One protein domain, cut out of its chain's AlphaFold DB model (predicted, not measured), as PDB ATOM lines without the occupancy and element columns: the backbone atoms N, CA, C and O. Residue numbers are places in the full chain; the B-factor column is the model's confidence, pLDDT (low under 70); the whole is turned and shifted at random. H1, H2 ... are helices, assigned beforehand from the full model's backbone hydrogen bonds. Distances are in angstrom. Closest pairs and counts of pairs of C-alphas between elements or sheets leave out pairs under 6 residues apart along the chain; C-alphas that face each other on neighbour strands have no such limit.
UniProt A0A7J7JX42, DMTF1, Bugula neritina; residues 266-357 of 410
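AT A GLANCE: This is residues 266 to 357 of the 410 residues of the protein "DMTF1" of Bugula neritina (UniProt A0A7J7JX42). The longest helix, H5, is the spine of a small helical body: H1 packs side by side on its first half, running back along it, and H3 meets H5 steeply with its last part. H2 sits across the first part of H3 and comes close to H1, short H4 makes the corner where the chain turns into H5, and H6 folds back from the far end of H5 as an arm, with residues 352 to 357 sticking out. The printed part has 92 residues with six named helices, H1 to H6 in order along the chain, and no named strand; the class is all helix. It is compact, with a radius of gyration of the C-alphas of 13.7 A and spans of 39 by 30 by 20 A.

IN THESE COORDINATES: H5 is residues 325 to 342, 25.8 A from first to last C-alpha, beginning at C-alpha 325 at (-8.944, -26.500, 0.096). H1 is residues 266 to 278, 19.1 A long, from C-alpha 266 at (2.411, -10.226, 8.520). H3 is residues 302 to 315, 19.7 A. H2 is residues 288 to 294, 9.7 A, and H4 is residues 320 to 323, 5.2 A. H6 is residues 344 to 357, 20.4 A, ending at C-alpha 357 at (-17.055, -4.636, -13.954).

HOW THE PARTS SIT: H5 is the hub, touching three helices. H1 touches it, closest at the C-alphas of Ala 276 and Asp 330, 5.4 A apart, at a shallow tilt of 32 degrees, only just short of steep, opposite ways. H3 touches H5 with residues 312 to 313 alone, closest at the C-alphas of Leu 313 and Leu 332, 6.8 A, at a steep tilt of 67 degrees, the same way. H4 and H5 only just touch, only at the corner, with 3 pairs of C-alphas within 8 A; the closest are those of Ala 320 and Ala 328, 5.4 A. H3 touches H2 with residues 302 to 305 alone, about perpendicular at 84 degrees; the closest C-alphas are those of Trp 288 and Val 302, 6.0 A. H1 and H2 are close but not clearly touching, with the C-alphas of Phe 271 and Tyr 291 closest at 7.1 A. H5 and H6 are close but not clearly touching, closest at the C-alphas of Val 339 and Ile 347, 6.3 A, at a steep tilt of 61 degrees, opposite ways. H6 and H3 are apart. In H2, H3, H5 and H6 every O i to N i+4 pair is within hydrogen-bond range, in H1 8 of 9 are, and H4 is too short for such a pair.

THE WHOLE: The C-alphas of Arg 293 and Lys 357, the two farthest apart, are 41.1 A apart. The printed part has no cut, and no link is long. The mean pLDDT of the printed part is 75.3; residue 293, residues 295 to 304 and residues 342 to 357 are under 70.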
ATOM      1  N   LYS A 266       1.216  -9.362   8.519       77.62
ATOM      2  CA  LYS A 266       2.411 -10.226   8.520       77.62
ATOM      3  C   LYS A 266       2.171 -11.569   9.222       77.62
ATOM      4  O   LYS A 266       2.585 -12.609   8.711       77.62
ATOM      5  N   LEU A 267       1.493 -11.553  10.368       76.75
ATOM      6  CA  LEU A 267       1.192 -12.744  11.158       76.75
ATOM      7  C   LEU A 267       0.131 -13.615  10.464       76.75
ATOM      8  O   LEU A 267       0.294 -14.828  10.361       76.75
ATOM      9  N   MET A 268      -0.890 -12.987   9.882       80.56
ATOM     10  CA  MET A 268      -1.918 -13.662   9.084       80.56
ATOM     11  C   MET A 268      -1.333 -14.324   7.827       80.56
ATOM     12  O   MET A 268      -1.676 -15.456   7.499       80.56
ATOM     13  N   ARG A 269      -0.367 -13.679   7.164       85.88
ATOM     14  CA  ARG A 269       0.372 -14.272   6.041       85.88
ATOM     15  C   ARG A 269       1.236 -15.452   6.481       85.88
ATOM     16  O   ARG A 269       1.298 -16.454   5.774       85.88
ATOM     17  N   LYS A 270       1.901 -15.353   7.639       84.25
ATOM     18  CA  LYS A 270       2.658 -16.472   8.224       84.25
ATOM     19  C   LYS A 270       1.728 -17.659   8.496       84.25
ATOM     20  O   LYS A 270       2.076 -18.778   8.132       84.25
ATOM     21  N   PHE A 271       0.531 -17.398   9.022       88.12
ATOM     22  CA  PHE A 271      -0.515 -18.400   9.215       88.12
ATOM     23  C   PHE A 271      -0.922 -19.104   7.922       88.12
ATOM     24  O   PHE A 271      -0.758 -20.320   7.819       88.12
ATOM     25  N   VAL A 272      -1.330 -18.350   6.901       90.62
ATOM     26  CA  VAL A 272      -1.712 -18.916   5.597       90.62
ATOM     27  C   VAL A 272      -0.543 -19.664   4.943       90.62
ATOM     28  O   VAL A 272      -0.731 -20.745   4.394       90.62
ATOM     29  N   LYS A 273       0.691 -19.155   5.057       91.38
ATOM     30  CA  LYS A 273       1.893 -19.821   4.531       91.38
ATOM     31  C   LYS A 273       2.142 -21.183   5.185       91.38
ATOM     32  O   LYS A 273       2.548 -22.111   4.488       91.38
ATOM     33  N   HIS A 274       1.943 -21.299   6.498       89.88
ATOM     34  CA  HIS A 274       2.107 -22.575   7.194       89.88
ATOM     35  C   HIS A 274       1.023 -23.584   6.799       89.88
ATOM     36  O   HIS A 274       1.361 -24.737   6.546       89.88
ATOM     37  N   ILE A 275      -0.234 -23.144   6.659       89.50
ATOM     38  CA  ILE A 275      -1.334 -24.001   6.187       89.50
ATOM     39  C   ILE A 275      -1.063 -24.492   4.764       89.50
ATOM     40  O   ILE A 275      -1.135 -25.691   4.510       89.50
ATOM     41  N   ALA A 276      -0.670 -23.595   3.856       89.88
ATOM     42  CA  ALA A 276      -0.346 -23.941   2.472       89.88
ATOM     43  C   ALA A 276       0.716 -25.050   2.378       89.88
ATOM     44  O   ALA A 276       0.603 -25.973   1.577       89.88
ATOM     45  N   LYS A 277       1.729 -25.010   3.255       88.94
ATOM     46  CA  LYS A 277       2.795 -26.022   3.295       88.94
ATOM     47  C   LYS A 277       2.278 -27.426   3.640       88.94
ATOM     48  O   LYS A 277       2.917 -28.401   3.261       88.94
ATOM     49  N   GLN A 278       1.155 -27.533   4.350       86.69
ATOM     50  CA  GLN A 278       0.553 -28.816   4.726       86.69
ATOM     51  C   GLN A 278      -0.356 -29.411   3.643       86.69
ATOM     52  O   GLN A 278      -0.754 -30.561   3.791       86.69
ATOM     53  N   ARG A 279      -0.681 -28.654   2.582       87.69
ATOM     54  CA  ARG A 279      -1.603 -29.055   1.498       87.69
ATOM     55  C   ARG A 279      -2.871 -29.760   2.022       87.69
ATOM     56  O   ARG A 279      -3.093 -30.934   1.729       87.69
ATOM     57  N   PRO A 280      -3.688 -29.077   2.843       86.69
ATOM     58  CA  PRO A 280      -4.833 -29.702   3.491       86.69
ATOM     59  C   PRO A 280      -5.912 -30.090   2.482       86.69
ATOM     60  O   PRO A 280      -6.288 -29.295   1.627       86.69
ATOM     61  N   THR A 281      -6.472 -31.286   2.633       82.62
ATOM     62  CA  THR A 281      -7.607 -31.731   1.813       82.62
ATOM     63  C   THR A 281      -8.951 -31.304   2.406       82.62
ATOM     64  O   THR A 281      -9.920 -31.151   1.674       82.62
ATOM     65  N   HIS A 282      -9.022 -31.080   3.723       85.38
ATOM     66  CA  HIS A 282     -10.242 -30.686   4.430       85.38
ATOM     67  C   HIS A 282      -9.915 -29.854   5.677       85.38
ATOM     68  O   HIS A 282      -8.817 -29.936   6.222       85.38
ATOM     69  N   PHE A 283     -10.868 -29.052   6.169       77.38
ATOM     70  CA  PHE A 283     -10.632 -28.208   7.350       77.38
ATOM     71  C   PHE A 283     -10.245 -29.035   8.584       77.38
ATOM     72  O   PHE A 283      -9.468 -28.567   9.411       77.38
ATOM     73  N   ASP A 284     -10.744 -30.263   8.724       79.44
ATOM     74  CA  ASP A 284     -10.408 -31.108   9.876       79.44
ATOM     75  C   ASP A 284      -9.041 -31.798   9.772       79.44
ATOM     76  O   ASP A 284      -8.567 -32.320  10.777       79.44
ATOM     77  N   SER A 285      -8.361 -31.740   8.618       80.81
ATOM     78  CA  SER A 285      -7.003 -32.285   8.464       80.81
ATOM     79  C   SER A 285      -5.916 -31.381   9.049       80.81
ATOM     80  O   SER A 285      -4.741 -31.740   9.037       80.81
ATOM     81  N   LEU A 286      -6.282 -30.179   9.497       79.94
ATOM     82  CA  LEU A 286      -5.358 -29.170   9.994       79.94
ATOM     83  C   LEU A 286      -5.123 -29.317  11.502       79.94
ATOM     84  O   LEU A 286      -6.063 -29.464  12.283       79.94
ATOM     85  N   ASP A 287      -3.862 -29.190  11.926       80.94
ATOM     86  CA  ASP A 287      -3.495 -29.103  13.345       80.94
ATOM     87  C   ASP A 287      -3.846 -27.715  13.906       80.94
ATOM     88  O   ASP A 287      -3.012 -26.817  14.059       80.94
ATOM     89  N   TRP A 288      -5.130 -27.524  14.209       80.19
ATOM     90  CA  TRP A 288      -5.642 -26.270  14.757       80.19
ATOM     91  C   TRP A 288      -5.023 -25.887  16.099       80.19
ATOM     92  O   TRP A 288      -4.965 -24.699  16.412       80.19
ATOM     93  N   ALA A 289      -4.535 -26.855  16.879       70.38
ATOM     94  CA  ALA A 289      -3.852 -26.577  18.135       70.38
ATOM     95  C   ALA A 289      -2.482 -25.928  17.879       70.38
ATOM     96  O   ALA A 289      -2.127 -24.956  18.545       70.38
ATOM     97  N   HIS A 290      -1.735 -26.396  16.873       78.19
ATOM     98  CA  HIS A 290      -0.509 -25.731  16.425       78.19
ATOM     99  C   HIS A 290      -0.768 -24.301  15.934       78.19
ATOM    100  O   HIS A 290      -0.055 -23.377  16.328       78.19
ATOM    101  N   TYR A 291      -1.809 -24.091  15.127       78.31
ATOM    102  CA  TYR A 291      -2.132 -22.756  14.618       78.31
ATOM    103  C   TYR A 291      -2.640 -21.798  15.694       78.31
ATOM    104  O   TYR A 291      -2.342 -20.605  15.639       78.31
ATOM    105  N   TYR A 292      -3.343 -22.322  16.696       71.69
ATOM    106  CA  TYR A 292      -3.718 -21.572  17.891       71.69
ATOM    107  C   TYR A 292      -2.496 -21.090  18.654       71.69
ATOM    108  O   TYR A 292      -2.405 -19.896  18.918       71.69
ATOM    109  N   ARG A 293      -1.505 -21.962  18.872       67.69
ATOM    110  CA  ARG A 293      -0.225 -21.571  19.484       67.69
ATOM    111  C   ARG A 293       0.489 -20.461  18.711       67.69
ATOM    112  O   ARG A 293       1.043 -19.546  19.306       67.69
ATOM    113  N   MET A 294       0.464 -20.517  17.382       70.06
ATOM    114  CA  MET A 294       1.113 -19.509  16.537       70.06
ATOM    115  C   MET A 294       0.399 -18.147  16.545       70.06
ATOM    116  O   MET A 294       1.036 -17.127  16.289       70.06
ATOM    117  N   LEU A 295      -0.912 -18.130  16.794       69.25
ATOM    118  CA  LEU A 295      -1.751 -16.928  16.808       69.25
ATOM    119  C   LEU A 295      -2.207 -16.539  18.227       69.25
ATOM    120  O   LEU A 295      -3.137 -15.740  18.368       69.25
ATOM    121  N   CYS A 296      -1.559 -17.087  19.263       61.53
ATOM    122  CA  CYS A 296      -1.840 -16.799  20.670       61.53
ATOM    123  C   CYS A 296      -1.971 -15.289  20.918       61.53
ATOM    124  O   CYS A 296      -1.205 -14.487  20.389       61.53
ATOM    125  N   GLY A 297      -2.992 -14.904  21.687       56.62
ATOM    126  CA  GLY A 297      -3.306 -13.504  21.997       56.62
ATOM    127  C   GLY A 297      -4.117 -12.754  20.929       56.62
ATOM    128  O   GLY A 297      -4.696 -11.718  21.240       56.62
ATOM    129  N   HIS A 298      -4.235 -13.278  19.700       60.84
ATOM    130  CA  HIS A 298      -4.988 -12.634  18.610       60.84
ATOM    131  C   HIS A 298      -6.313 -13.322  18.252       60.84
ATOM    132  O   HIS A 298      -7.143 -12.738  17.552       60.84
ATOM    133  N   VAL A 299      -6.522 -14.555  18.715       62.50
ATOM    134  CA  VAL A 299      -7.743 -15.339  18.485       62.50
ATOM    135  C   VAL A 299      -8.202 -16.003  19.782       62.50
ATOM    136  O   VAL A 299      -7.388 -16.524  20.540       62.50
ATOM    137  N   ALA A 300      -9.516 -16.008  20.024       51.81
ATOM    138  CA  ALA A 300     -10.110 -16.528  21.261       51.81
ATOM    139  C   ALA A 300     -10.114 -18.068  21.353       51.81
ATOM    140  O   ALA A 300     -10.286 -18.625  22.432       51.81
ATOM    141  N   GLY A 301      -9.921 -18.782  20.237       59.09
ATOM    142  CA  GLY A 301      -9.906 -20.243  20.234       59.09
ATOM    143  C   GLY A 301      -9.824 -20.874  18.845       59.09
ATOM    144  O   GLY A 301      -9.826 -20.196  17.818       59.09
ATOM    145  N   VAL A 302      -9.804 -22.208  18.817       58.44
ATOM    146  CA  VAL A 302      -9.752 -23.023  17.586       58.44
ATOM    147  C   VAL A 302     -10.955 -22.784  16.665       58.44
ATOM    148  O   VAL A 302     -10.803 -22.731  15.446       58.44
ATOM    149  N   ILE A 303     -12.151 -22.585  17.223       57.44
ATOM    150  CA  ILE A 303     -13.354 -22.268  16.433       57.44
ATOM    151  C   ILE A 303     -13.179 -20.919  15.717       57.44
ATOM    152  O   ILE A 303     -13.495 -20.785  14.534       57.44
ATOM    153  N   THR A 304     -12.586 -19.939  16.402       66.25
ATOM    154  CA  THR A 304     -12.269 -18.623  15.837       66.25
ATOM    155  C   THR A 304     -11.230 -18.718  14.719       66.25
ATOM    156  O   THR A 304     -11.316 -17.966  13.757       66.25
ATOM    157  N   LEU A 305     -10.293 -19.672  14.782       74.19
ATOM    158  CA  LEU A 305      -9.317 -19.917  13.711       74.19
ATOM    159  C   LEU A 305      -9.928 -20.509  12.447       74.19
ATOM    160  O   LEU A 305      -9.578 -20.087  11.345       74.19
ATOM    161  N   LYS A 306     -10.846 -21.467  12.601       77.75
ATOM    162  CA  LYS A 306     -11.605 -22.009  11.470       77.75
ATOM    163  C   LYS A 306     -12.389 -20.891  10.786       77.75
ATOM    164  O   LYS A 306     -12.245 -20.686   9.584       77.75
ATOM    165  N   SER A 307     -13.118 -20.105  11.580       72.50
ATOM    166  CA  SER A 307     -13.858 -18.938  11.093       72.50
ATOM    167  C   SER A 307     -12.945 -17.899  10.428       72.50
ATOM    168  O   SER A 307     -13.299 -17.354   9.382       72.50
ATOM    169  N   LEU A 308     -11.745 -17.660  10.969       80.25
ATOM    170  CA  LEU A 308     -10.748 -16.765  10.379       80.25
ATOM    171  C   LEU A 308     -10.321 -17.232   8.984       80.25
ATOM    172  O   LEU A 308     -10.344 -16.432   8.051       80.25
ATOM    173  N   LEU A 309      -9.966 -18.510   8.820       84.56
ATOM    174  CA  LEU A 309      -9.573 -19.046   7.515       84.56
ATOM    175  C   LEU A 309     -10.733 -18.983   6.512       84.56
ATOM    176  O   LEU A 309     -10.547 -18.484   5.405       84.56
ATOM    177  N   SER A 310     -11.941 -19.397   6.908       81.62
ATOM    178  CA  SER A 310     -13.135 -19.303   6.054       81.62
ATOM    179  C   SER A 310     -13.462 -17.857   5.669       81.62
ATOM    180  O   SER A 310     -13.890 -17.582   4.551       81.62
ATOM    181  N   SER A 311     -13.252 -16.907   6.579       75.31
ATOM    182  CA  SER A 311     -13.466 -15.483   6.310       75.31
ATOM    183  C   SER A 311     -12.406 -14.913   5.370       75.31
ATOM    184  O   SER A 311     -12.739 -14.087   4.527       75.31
ATOM    185  N   LEU A 312     -11.155 -15.373   5.457       80.88
ATOM    186  CA  LEU A 312     -10.106 -14.999   4.509       80.88
ATOM    187  C   LEU A 312     -10.388 -15.538   3.110       80.88
ATOM    188  O   LEU A 312     -10.344 -14.771   2.156       80.88
ATOM    189  N   LEU A 313     -10.744 -16.815   2.983       84.19
ATOM    190  CA  LEU A 313     -11.092 -17.406   1.690       84.19
ATOM    191  C   LEU A 313     -12.257 -16.653   1.031       84.19
ATOM    192  O   LEU A 313     -12.121 -16.181  -0.095       84.19
ATOM    193  N   ARG A 314     -13.339 -16.393   1.781       77.38
ATOM    194  CA  ARG A 314     -14.466 -15.577   1.298       77.38
ATOM    195  C   ARG A 314     -14.049 -14.162   0.911       77.38
ATOM    196  O   ARG A 314     -14.427 -13.682  -0.151       77.38
ATOM    197  N   ARG A 315     -13.234 -13.497   1.736       75.75
ATOM    198  CA  ARG A 315     -12.752 -12.134   1.467       75.75
ATOM    199  C   ARG A 315     -11.959 -12.040   0.164       75.75
ATOM    200  O   ARG A 315     -12.030 -11.018  -0.509       75.75
ATOM    201  N   TYR A 316     -11.215 -13.085  -0.181       81.62
ATOM    202  CA  TYR A 316     -10.448 -13.156  -1.423       81.62
ATOM    203  C   TYR A 316     -11.201 -13.859  -2.561       81.62
ATOM    204  O   TYR A 316     -10.588 -14.087  -3.601       81.62
ATOM    205  N   LYS A 317     -12.503 -14.147  -2.398       84.69
ATOM    206  CA  LYS A 317     -13.361 -14.837  -3.379       84.69
ATOM    207  C   LYS A 317     -12.778 -16.183  -3.829       84.69
ATOM    208  O   LYS A 317     -12.666 -16.452  -5.018       84.69
ATOM    209  N   LEU A 318     -12.342 -16.985  -2.864       87.81
ATOM    210  CA  LEU A 318     -11.791 -18.317  -3.091       87.81
ATOM    211  C   LEU A 318     -12.780 -19.343  -2.558       87.81
ATOM    212  O   LEU A 318     -13.014 -19.395  -1.345       87.81
ATOM    213  N   ASP A 319     -13.356 -20.136  -3.457       87.12
ATOM    214  CA  ASP A 319     -14.249 -21.224  -3.085       87.12
ATOM    215  C   ASP A 319     -13.453 -22.524  -2.920       87.12
ATOM    216  O   ASP A 319     -12.962 -23.123  -3.875       87.12
ATOM    217  N   ALA A 320     -13.308 -22.959  -1.668       85.31
ATOM    218  CA  ALA A 320     -12.605 -24.192  -1.340       85.31
ATOM    219  C   ALA A 320     -13.375 -25.462  -1.745       85.31
ATOM    220  O   ALA A 320     -12.758 -26.525  -1.799       85.31
ATOM    221  N   ASN A 321     -14.683 -25.372  -2.009       83.25
ATOM    222  CA  ASN A 321     -15.484 -26.502  -2.480       83.25
ATOM    223  C   ASN A 321     -15.275 -26.743  -3.978       83.25
ATOM    224  O   ASN A 321     -15.202 -27.892  -4.396       83.25
ATOM    225  N   GLU A 322     -15.141 -25.674  -4.767       83.00
ATOM    226  CA  GLU A 322     -14.912 -25.771  -6.214       83.00
ATOM    227  C   GLU A 322     -13.440 -26.042  -6.549       83.00
ATOM    228  O   GLU A 322     -13.137 -26.856  -7.416       83.00
ATOM    229  N   MET A 323     -12.515 -25.382  -5.846       88.81
ATOM    230  CA  MET A 323     -11.081 -25.437  -6.158       88.81
ATOM    231  C   MET A 323     -10.314 -26.487  -5.347       88.81
ATOM    232  O   MET A 323      -9.163 -26.774  -5.648       88.81
ATOM    233  N   GLY A 324     -10.917 -27.034  -4.290       88.44
ATOM    234  CA  GLY A 324     -10.207 -27.813  -3.278       88.44
ATOM    235  C   GLY A 324      -9.463 -26.924  -2.272       88.44
ATOM    236  O   GLY A 324      -8.882 -25.887  -2.600       88.44
ATOM    237  N   LEU A 325      -9.470 -27.329  -0.996       89.69
ATOM    238  CA  LEU A 325      -8.944 -26.500   0.096       89.69
ATOM    239  C   LEU A 325      -7.442 -26.200  -0.040       89.69
ATOM    240  O   LEU A 325      -7.014 -25.095   0.295       89.69
ATOM    241  N   ALA A 326      -6.641 -27.154  -0.520       90.69
ATOM    242  CA  ALA A 326      -5.203 -26.963  -0.700       90.69
ATOM    243  C   ALA A 326      -4.912 -25.847  -1.713       90.69
ATOM    244  O   ALA A 326      -4.153 -24.925  -1.407       90.69
ATOM    245  N   ASP A 327      -5.565 -25.901  -2.872       91.44
ATOM    246  CA  ASP A 327      -5.342 -24.957  -3.965       91.44
ATOM    247  C   ASP A 327      -5.939 -23.584  -3.635       91.44
ATOM    248  O   ASP A 327      -5.296 -22.557  -3.859       91.44
ATOM    249  N   ALA A 328      -7.094 -23.548  -2.960       91.81
ATOM    250  CA  ALA A 328      -7.666 -22.312  -2.432       91.81
ATOM    251  C   ALA A 328      -6.731 -21.620  -1.417       91.81
ATOM    252  O   ALA A 328      -6.584 -20.397  -1.423       91.81
ATOM    253  N   VAL A 329      -6.052 -22.373  -0.545       92.75
ATOM    254  CA  VAL A 329      -5.096 -21.801   0.419       92.75
ATOM    255  C   VAL A 329      -3.796 -21.344  -0.258       92.75
ATOM    256  O   VAL A 329      -3.230 -20.318   0.141       92.75
ATOM    257  N   ASP A 330      -3.305 -22.057  -1.273       93.69
ATOM    258  CA  ASP A 330      -2.126 -21.631  -2.037       93.69
ATOM    259  C   ASP A 330      -2.400 -20.365  -2.860       93.69
ATOM    260  O   ASP A 330      -1.573 -19.445  -2.878       93.69
ATOM    261  N   GLU A 331      -3.590 -20.252  -3.448       91.31
ATOM    262  CA  GLU A 331      -4.026 -19.039  -4.138       91.31
ATOM    263  C   GLU A 331      -4.202 -17.870  -3.155       91.31
ATOM    264  O   GLU A 331      -3.722 -16.758  -3.404       91.31
ATOM    265  N   LEU A 332      -4.768 -18.119  -1.968       91.75
ATOM    266  CA  LEU A 332      -4.837 -17.128  -0.889       91.75
ATOM    267  C   LEU A 332      -3.438 -16.616  -0.511       91.75
ATOM    268  O   LEU A 332      -3.225 -15.408  -0.377       91.75
ATOM    269  N   LYS A 333      -2.456 -17.519  -0.382       94.44
ATOM    270  CA  LYS A 333      -1.052 -17.171  -0.107       94.44
ATOM    271  C   LYS A 333      -0.470 -16.273  -1.202       94.44
ATOM    272  O   LYS A 333       0.216 -15.296  -0.879       94.44
ATOM    273  N   SER A 334      -0.739 -16.581  -2.469       91.75
ATOM    274  CA  SER A 334      -0.287 -15.795  -3.625       91.75
ATOM    275  C   SER A 334      -0.904 -14.395  -3.640       91.75
ATOM    276  O   SER A 334      -0.167 -13.406  -3.724       91.75
ATOM    277  N   ARG A 335      -2.223 -14.279  -3.434       88.12
ATOM    278  CA  ARG A 335      -2.931 -12.987  -3.364       88.12
ATOM    279  C   ARG A 335      -2.456 -12.127  -2.197       88.12
ATOM    280  O   ARG A 335      -2.163 -10.947  -2.378       88.12
ATOM    281  N   MET A 336      -2.269 -12.714  -1.013       85.12
ATOM    282  CA  MET A 336      -1.717 -11.994   0.140       85.12
ATOM    283  C   MET A 336      -0.277 -11.510  -0.099       85.12
ATOM    284  O   MET A 336       0.100 -10.439   0.370       85.12
ATOM    285  N   LYS A 337       0.535 -12.262  -0.852       87.62
ATOM    286  CA  LYS A 337       1.883 -11.829  -1.256       87.62
ATOM    287  C   LYS A 337       1.837 -10.676  -2.268       87.62
ATOM    288  O   LYS A 337       2.691  -9.797  -2.195       87.62
ATOM    289  N   LYS A 338       0.850 -10.654  -3.176       83.56
ATOM    290  CA  LYS A 338       0.614  -9.532  -4.105       83.56
ATOM    291  C   LYS A 338       0.282  -8.250  -3.323       83.56
ATOM    292  O   LYS A 338       0.928  -7.232  -3.548       83.56
ATOM    293  N   VAL A 339      -0.617  -8.338  -2.332       76.25
ATOM    294  CA  VAL A 339      -1.004  -7.217  -1.436       76.25
ATOM    295  C   VAL A 339       0.187  -6.643  -0.674       76.25
ATOM    296  O   VAL A 339       0.305  -5.429  -0.540       76.25
ATOM    297  N   GLU A 340       1.096  -7.495  -0.202       76.44
ATOM    298  CA  GLU A 340       2.310  -7.042   0.488       76.44
ATOM    299  C   GLU A 340       3.256  -6.261  -0.435       76.44
ATOM    300  O   GLU A 340       3.895  -5.314   0.013       76.44
ATOM    301  N   LYS A 341       3.354  -6.659  -1.711       74.00
ATOM    302  CA  LYS A 341       4.268  -6.050  -2.686       74.00
ATOM    303  C   LYS A 341       3.761  -4.730  -3.261       74.00
ATOM    304  O   LYS A 341       4.572  -3.850  -3.511       74.00
ATOM    305  N   LEU A 342       2.458  -4.623  -3.512       69.00
ATOM    306  CA  LEU A 342       1.863  -3.469  -4.196       69.00
ATOM    307  C   LEU A 342       1.355  -2.381  -3.234       69.00
ATOM    308  O   LEU A 342       1.015  -1.282  -3.662       69.00
ATOM    309  N   GLY A 343       1.327  -2.668  -1.929       59.19
ATOM    310  CA  GLY A 343       0.702  -1.795  -0.941       59.19
ATOM    311  C   GLY A 343      -0.824  -1.949  -0.928       59.19
ATOM    312  O   GLY A 343      -1.458  -2.326  -1.912       59.19
ATOM    313  N   PHE A 344      -1.436  -1.681   0.228       52.00
ATOM    314  CA  PHE A 344      -2.864  -1.944   0.463       52.00
ATOM    315  C   PHE A 344      -3.804  -1.120  -0.438       52.00
ATOM    316  O   PHE A 344      -4.933  -1.543  -0.675       52.00
ATOM    317  N   GLN A 345      -3.342   0.036  -0.923       50.31
ATOM    318  CA  GLN A 345      -4.129   1.010  -1.686       50.31
ATOM    319  C   GLN A 345      -4.314   0.597  -3.154       50.31
ATOM    320  O   GLN A 345      -5.443   0.574  -3.635       50.31
ATOM    321  N   SER A 346      -3.251   0.144  -3.830       52.62
ATOM    322  CA  SER A 346      -3.320  -0.205  -5.259       52.62
ATOM    323  C   SER A 346      -4.160  -1.464  -5.523       52.62
ATOM    324  O   SER A 346      -4.827  -1.567  -6.547       52.62
ATOM    325  N   ILE A 347      -4.168  -2.427  -4.593       51.47
ATOM    326  CA  ILE A 347      -4.983  -3.648  -4.730       51.47
ATOM    327  C   ILE A 347      -6.451  -3.374  -4.409       51.47
ATOM    328  O   ILE A 347      -7.333  -4.015  -4.977       51.47
ATOM    329  N   TRP A 348      -6.739  -2.418  -3.524       49.81
ATOM    330  CA  TRP A 348      -8.117  -1.999  -3.278       49.81
ATOM    331  C   TRP A 348      -8.741  -1.373  -4.524       49.81
ATOM    332  O   TRP A 348      -9.903  -1.640  -4.807       49.81
ATOM    333  N   GLU A 349      -7.971  -0.611  -5.298       51.69
ATOM    334  CA  GLU A 349      -8.403  -0.064  -6.587       51.69
ATOM    335  C   GLU A 349      -8.586  -1.161  -7.647       51.69
ATOM    336  O   GLU A 349      -9.593  -1.154  -8.349       51.69
ATOM    337  N   GLU A 350      -7.697  -2.160  -7.692       53.09
ATOM    338  CA  GLU A 350      -7.791  -3.318  -8.600       53.09
ATOM    339  C   GLU A 350      -9.037  -4.187  -8.293       53.09
ATOM    340  O   GLU A 350      -9.846  -4.469  -9.177       53.09
ATOM    341  N   ILE A 351      -9.269  -4.526  -7.016       52.34
ATOM    342  CA  ILE A 351     -10.435  -5.307  -6.558       52.34
ATOM    343  C   ILE A 351     -11.740  -4.514  -6.726       52.34
ATOM    344  O   ILE A 351     -12.780  -5.084  -7.073       52.34
ATOM    345  N   ARG A 352     -11.719  -3.194  -6.488       48.12
ATOM    346  CA  ARG A 352     -12.877  -2.312  -6.697       48.12
ATOM    347  C   ARG A 352     -13.204  -2.191  -8.186       48.12
ATOM    348  O   ARG A 352     -14.378  -2.274  -8.539       48.12
ATOM    349  N   ALA A 353     -12.198  -2.090  -9.054       53.62
ATOM    350  CA  ALA A 353     -12.370  -2.059 -10.505       53.62
ATOM    351  C   ALA A 353     -12.948  -3.375 -11.059       53.62
ATOM    352  O   ALA A 353     -13.866  -3.343 -11.882       53.62
ATOM    353  N   GLU A 354     -12.489  -4.530 -10.567       49.81
ATOM    354  CA  GLU A 354     -13.073  -5.835 -10.914       49.81
ATOM    355  C   GLU A 354     -14.516  -5.981 -10.407       49.81
ATOM    356  O   GLU A 354     -15.378  -6.514 -11.109       49.81
ATOM    357  N   SER A 355     -14.820  -5.446  -9.220       43.94
ATOM    358  CA  SER A 355     -16.169  -5.491  -8.638       43.94
ATOM    359  C   SER A 355     -17.169  -4.597  -9.386       43.94
ATOM    360  O   SER A 355     -18.322  -4.985  -9.559       43.94
ATOM    361  N   VAL A 356     -16.733  -3.440  -9.898       43.09
ATOM    362  CA  VAL A 356     -17.561  -2.549 -10.734       43.09
ATOM    363  C   VAL A 356     -17.816  -3.147 -12.125       43.09
ATOM    364  O   VAL A 356     -18.912  -2.985 -12.662       43.09
ATOM    365  N   LYS A 357     -16.852  -3.881 -12.701       43.31
ATOM    366  CA  LYS A 357     -17.055  -4.636 -13.954       43.31
ATOM    367  C   LYS A 357     -18.075  -5.763 -13.793       43.31
ATOM    368  O   LYS A 357     -18.916  -5.938 -14.667       43.31
TER     369      LYS A 357